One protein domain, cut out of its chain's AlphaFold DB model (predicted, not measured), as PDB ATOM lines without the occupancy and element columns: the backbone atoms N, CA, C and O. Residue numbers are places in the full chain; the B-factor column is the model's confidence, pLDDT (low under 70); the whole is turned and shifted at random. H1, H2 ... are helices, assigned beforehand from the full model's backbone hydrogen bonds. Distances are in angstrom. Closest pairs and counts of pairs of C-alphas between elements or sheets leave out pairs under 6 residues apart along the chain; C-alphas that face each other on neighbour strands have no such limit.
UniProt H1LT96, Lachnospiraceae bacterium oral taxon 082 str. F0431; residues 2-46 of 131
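Overview. This is residues 2 to 46 of the 131 residues of a protein of Lachnospiraceae bacterium oral taxon 082 str. F0431 (UniProt H1LT96). This is a flat piece with little regular structure, in which two short helices, H1 and H2, lie toward opposite ends and a long looping link, residues 15 to 33, joins them. Between the helices, residues 2 to 3 pair briefly with residues 27 to 28 of that link, parallel. The printed part has 45 residues, 17 of them in the two named helices; there is no named strand, and the class is all helix. It is only just loose, close to compact, with a radius of gyration of the C-alphas of 11.5 A and spans of 31 by 25 by 12 A.

Arrangement. H1, residues 7 to 14, and H2, residues 34 to 42, are apart. In H1 every O i to N i+4 pair is within hydrogen-bond range; in H2 2 of 5 are, beside 6 of 6 O i to N i+3 pairs.

Along the chain. H1 begins at C-alpha 7 (261.428, 276.217, 225.412) and spans 10.8 A. H2 spans 13.3 A, ending at C-alpha 42 (253.214, 287.359, 214.143).

Size, cuts and confidence. The C-alphas farthest apart, Asp 19 and Ala 36, are 30.8 A apart. The printed part has no cut. The link from H1 to H2 is long. Residue 35 is under pLDDT 70.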
ATOM      1  N   ILE A   2     255.688 279.971 219.401       87.19
ATOM      2  CA  ILE A   2     256.107 280.756 220.569       87.19
ATOM      3  C   ILE A   2     256.449 279.778 221.686       87.19
ATOM      4  O   ILE A   2     255.677 278.863 221.962       87.19
ATOM      5  N   VAL A   3     257.618 279.948 222.294       88.81
ATOM      6  CA  VAL A   3     258.101 279.114 223.397       88.81
ATOM      7  C   VAL A   3     258.456 279.992 224.591       88.81
ATOM      8  O   VAL A   3     258.951 281.105 224.425       88.81
ATOM      9  N   GLY A   4     258.208 279.482 225.794       86.56
ATOM     10  CA  GLY A   4     258.506 280.164 227.052       86.56
ATOM     11  C   GLY A   4     259.422 279.322 227.934       86.56
ATOM     12  O   GLY A   4     260.457 278.824 227.491       86.56
ATOM     13  N   HIS A   5     259.028 279.137 229.194       84.88
ATOM     14  CA  HIS A   5     259.749 278.287 230.141       84.88
ATOM     15  C   HIS A   5     259.956 276.860 229.592       84.88
ATOM     16  O   HIS A   5     259.009 276.235 229.120       84.88
ATOM     17  N   LEU A   6     261.192 276.347 229.680       89.56
ATOM     18  CA  LEU A   6     261.651 275.077 229.087       89.56
ATOM     19  C   LEU A   6     261.574 274.998 227.550       89.56
ATOM     20  O   LEU A   6     261.625 273.905 226.977       89.56
ATOM     21  N   GLY A   7     261.470 276.142 226.869       89.88
ATOM     22  CA  GLY A   7     261.428 276.217 225.412       89.88
ATOM     23  C   GLY A   7     262.649 275.600 224.727       89.88
ATOM     24  O   GLY A   7     262.524 275.091 223.615       89.88
ATOM     25  N   GLU A   8     263.807 275.574 225.391       93.19
ATOM     26  CA  GLU A   8     265.028 274.936 224.888       93.19
ATOM     27  C   GLU A   8     264.833 273.452 224.587       93.19
ATOM     28  O   GLU A   8     265.309 272.975 223.565       93.19
ATOM     29  N   LYS A   9     264.031 272.736 225.383       94.81
ATOM     30  CA  LYS A   9     263.752 271.317 225.130       94.81
ATOM     31  C   LYS A   9     262.942 271.103 223.853       94.81
ATOM     32  O   LYS A   9     263.153 270.117 223.153       94.81
ATOM     33  N   ILE A  10     262.011 272.015 223.567       93.62
ATOM     34  CA  ILE A  10     261.198 271.987 222.345       93.62
ATOM     35  C   ILE A  10     262.098 272.288 221.143       93.62
ATOM     36  O   ILE A  10     262.090 271.537 220.171       93.62
ATOM     37  N   MET A  11     262.912 273.343 221.242       95.44
ATOM     38  CA  MET A  11     263.862 273.739 220.199       95.44
ATOM     39  C   MET A  11     264.892 272.643 219.906       95.44
ATOM     40  O   MET A  11     265.155 272.356 218.743       95.44
ATOM     41  N   ASP A  12     265.432 271.981 220.930       96.31
ATOM     42  CA  ASP A  12     266.415 270.906 220.766       96.31
ATOM     43  C   ASP A  12     265.812 269.661 220.098       96.31
ATOM     44  O   ASP A  12     266.484 268.985 219.315       96.31
ATOM     45  N   HIS A  13     264.545 269.352 220.398       95.81
ATOM     46  CA  HIS A  13     263.854 268.198 219.829       95.81
ATOM     47  C   HIS A  13     263.433 268.431 218.375       95.81
ATOM     48  O   HIS A  13     263.736 267.612 217.508       95.81
ATOM     49  N   PHE A  14     262.734 269.539 218.109       96.44
ATOM     50  CA  PHE A  14     262.142 269.810 216.799       96.44
ATOM     51  C   PHE A  14     263.084 270.552 215.847       96.44
ATOM     52  O   PHE A  14     262.907 270.450 214.634       96.44
ATOM     53  N   LYS A  15     264.103 271.255 216.364       96.50
ATOM     54  CA  LYS A  15     265.053 272.072 215.587       96.50
ATOM     55  C   LYS A  15     264.308 272.962 214.593       96.50
ATOM     56  O   LYS A  15     263.275 273.509 214.942       96.50
ATOM     57  N   ASP A  16     264.772 273.083 213.356       96.38
ATOM     58  CA  ASP A  16     264.085 273.829 212.298       96.38
ATOM     59  C   ASP A  16     262.874 273.092 211.691       96.38
ATOM     60  O   ASP A  16     262.270 273.600 210.753       96.38
ATOM     61  N   GLY A  17     262.496 271.921 212.216       97.19
ATOM     62  CA  GLY A  17     261.337 271.145 211.771       97.19
ATOM     63  C   GLY A  17     261.566 270.280 210.536       97.19
ATOM     64  O   GLY A  17     260.717 269.441 210.225       97.19
ATOM     65  N   LYS A  18     262.712 270.409 209.855       96.88
ATOM     66  CA  LYS A  18     262.949 269.725 208.572       96.88
ATOM     67  C   LYS A  18     262.938 268.208 208.684       96.88
ATOM     68  O   LYS A  18     262.469 267.537 207.768       96.88
ATOM     69  N   ASP A  19     263.376 267.680 209.826       96.69
ATOM     70  CA  ASP A  19     263.307 266.249 210.152       96.69
ATOM     71  C   ASP A  19     261.846 265.720 210.147       96.69
ATOM     72  O   ASP A  19     261.621 264.520 209.998       96.69
ATOM     73  N   PHE A  20     260.851 266.613 210.252       95.75
ATOM     74  CA  PHE A  20     259.408 266.337 210.247       95.75
ATOM     75  C   PHE A  20     258.689 266.836 208.979       95.75
ATOM     76  O   PHE A  20     257.467 266.738 208.893       95.75
ATOM     77  N   GLY A  21     259.421 267.364 207.990       96.44
ATOM     78  CA  GLY A  21     258.842 267.869 206.739       96.44
ATOM     79  C   GLY A  21     258.124 269.217 206.859       96.44
ATOM     80  O   GLY A  21     257.281 269.526 206.021       96.44
ATOM     81  N   VAL A  22     258.446 270.010 207.883       95.06
ATOM     82  CA  VAL A  22     257.900 271.357 208.109       95.06
ATOM     83  C   VAL A  22     259.028 272.360 208.352       95.06
ATOM     84  O   VAL A  22     260.139 271.964 208.691       95.06
ATOM     85  N   ASP A  23     258.742 273.653 208.221       94.00
ATOM     86  CA  ASP A  23     259.658 274.725 208.620       94.00
ATOM     87  C   ASP A  23     259.161 275.366 209.922       94.00
ATOM     88  O   ASP A  23     258.017 275.820 210.010       94.00
ATOM     89  N   ILE A  24     260.013 275.394 210.949       93.62
ATOM     90  CA  ILE A  24     259.666 275.931 212.269       93.62
ATOM     91  C   ILE A  24     260.555 277.121 212.618       93.62
ATOM     92  O   ILE A  24     261.751 276.991 212.870       93.62
ATOM     93  N   ASP A  25     259.905 278.273 212.758       91.31
ATOM     94  CA  ASP A  25     260.465 279.476 213.362       91.31
ATOM     95  C   ASP A  25     260.077 279.574 214.842       91.31
ATOM     96  O   ASP A  25     258.914 279.358 215.201       91.31
ATOM     97  N   TYR A  26     261.015 279.976 215.703       90.31
ATOM     98  CA  TYR A  26     260.776 280.139 217.140       90.31
ATOM     99  C   TYR A  26     260.793 281.600 217.563       90.31
ATOM    100  O   TYR A  26     261.631 282.390 217.127       90.31
ATOM    101  N   ILE A  27     259.894 281.935 218.482       88.31
ATOM    102  CA  ILE A  27     259.908 283.187 219.235       88.31
ATOM    103  C   ILE A  27     260.034 282.809 220.707       88.31
ATOM    104  O   ILE A  27     259.162 282.128 221.241       88.31
ATOM    105  N   VAL A  28     261.125 283.227 221.348       87.75
ATOM    106  CA  VAL A  28     261.354 282.973 222.774       87.75
ATOM    107  C   VAL A  28     260.784 284.131 223.576       87.75
ATOM    108  O   VAL A  28     261.327 285.240 223.575       87.75
ATOM    109  N   GLU A  29     259.690 283.864 224.269       82.62
ATOM    110  CA  GLU A  29     259.041 284.816 225.151       82.62
ATOM    111  C   GLU A  29     259.734 284.795 226.523       82.62
ATOM    112  O   GLU A  29     259.759 283.779 227.217       82.62
ATOM    113  N   LYS A  30     260.356 285.919 226.905       75.94
ATOM    114  CA  LYS A  30     261.080 286.038 228.186       75.94
ATOM    115  C   LYS A  30     260.141 286.210 229.380       75.94
ATOM    116  O   LYS A  30     260.457 285.741 230.468       75.94
ATOM    117  N   GLU A  31     259.012 286.876 229.166       78.00
ATOM    118  CA  GLU A  31     257.938 287.071 230.139       78.00
ATOM    119  C   GLU A  31     256.597 286.897 229.425       78.00
ATOM    120  O   GLU A  31     256.470 287.408 228.315       78.00
ATOM    121  N   PRO A  32     255.607 286.215 230.026       71.25
ATOM    122  CA  PRO A  32     254.331 285.952 229.373       71.25
ATOM    123  C   PRO A  32     253.575 287.262 229.105       71.25
ATOM    124  O   PRO A  32     253.053 287.891 230.025       71.25
ATOM    125  N   LEU A  33     253.484 287.654 227.836       71.00
ATOM    126  CA  LEU A  33     252.730 288.819 227.362       71.00
ATOM    127  C   LEU A  33     251.256 288.478 227.089       71.00
ATOM    128  O   LEU A  33     250.450 289.356 226.775       71.00
ATOM    129  N   GLY A  34     250.899 287.197 227.209       70.88
ATOM    130  CA  GLY A  34     249.565 286.676 226.937       70.88
ATOM    131  C   GLY A  34     249.242 286.603 225.443       70.88
ATOM    132  O   GLY A  34     250.051 286.933 224.576       70.88
ATOM    133  N   THR A  35     248.015 286.183 225.127       68.81
ATOM    134  CA  THR A  35     247.569 285.919 223.747       68.81
ATOM    135  C   THR A  35     247.688 287.147 222.840       68.81
ATOM    136  O   THR A  35     248.065 287.020 221.682       68.81
ATOM    137  N   ALA A  36     247.437 288.354 223.360       70.12
ATOM    138  CA  ALA A  36     247.593 289.593 222.593       70.12
ATOM    139  C   ALA A  36     249.059 289.882 222.217       70.12
ATOM    140  O   ALA A  36     249.331 290.373 221.121       70.12
ATOM    141  N   GLY A  37     250.009 289.546 223.097       71.25
ATOM    142  CA  GLY A  37     251.441 289.696 222.834       71.25
ATOM    143  C   GLY A  37     251.941 288.762 221.733       71.25
ATOM    144  O   GLY A  37     252.753 289.172 220.905       71.25
ATOM    145  N   ALA A  38     251.383 287.551 221.643       70.38
ATOM    146  CA  ALA A  38     251.681 286.618 220.559       70.38
ATOM    147  C   ALA A  38     251.396 287.220 219.170       70.38
ATOM    148  O   ALA A  38     252.212 287.081 218.258       70.38
ATOM    149  N   PHE A  39     250.291 287.959 219.021       73.44
ATOM    150  CA  PHE A  39     249.938 288.619 217.759       73.44
ATOM    151  C   PHE A  39     250.923 289.700 217.331       73.44
ATOM    152  O   PHE A  39     251.134 289.883 216.133       73.44
ATOM    153  N   TYR A  40     251.537 290.411 218.280       74.75
ATOM    154  CA  TYR A  40     252.535 291.430 217.959       74.75
ATOM    155  C   TYR A  40     253.712 290.826 217.184       74.75
ATOM    156  O   TYR A  40     254.124 291.383 216.171       74.75
ATOM    157  N   TYR A  41     254.191 289.653 217.604       72.94
ATOM    158  CA  TYR A  41     255.307 288.976 216.944       72.94
ATOM    159  C   TYR A  41     254.943 288.324 215.607       72.94
ATOM    160  O   TYR A  41     255.827 288.102 214.783       72.94
ATOM    161  N   LEU A  42     253.665 288.006 215.379       73.19
ATOM    162  CA  LEU A  42     253.214 287.359 214.143       73.19
ATOM    163  C   LEU A  42     253.192 288.311 212.940       73.19
ATOM    164  O   LEU A  42     253.348 287.846 211.812       73.19
ATOM    165  N   LYS A  43     253.052 289.627 213.163       70.06
ATOM    166  CA  LYS A  43     252.942 290.632 212.088       70.06
ATOM    167  C   LYS A  43     254.094 290.582 211.085       70.06
ATOM    168  O   LYS A  43     253.852 290.738 209.892       70.06
ATOM    169  N   ASP A  44     255.304 290.309 211.569       75.31
ATOM    170  CA  ASP A  44     256.533 290.310 210.766       75.31
ATOM    171  C   ASP A  44     256.976 288.897 210.344       75.31
ATOM    172  O   ASP A  44     258.071 288.716 209.809       75.31
ATOM    173  N   LYS A  45     256.166 287.871 210.636       79.12
ATOM    174  CA  LYS A  45     256.538 286.456 210.472       79.12
ATOM    175  C   LYS A  45     255.767 285.719 209.391       79.12
ATOM    176  O   LYS A  45     256.168 284.621 209.018       79.12
ATOM    177  N   THR A  46     254.681 286.295 208.893       80.12
ATOM    178  CA  THR A  46     253.912 285.705 207.804       80.12
ATOM    179  C   THR A  46     253.332 286.784 206.901       80.12
ATOM    180  O   THR A  46     252.798 287.792 207.369       80.12
TER     181      THR A  46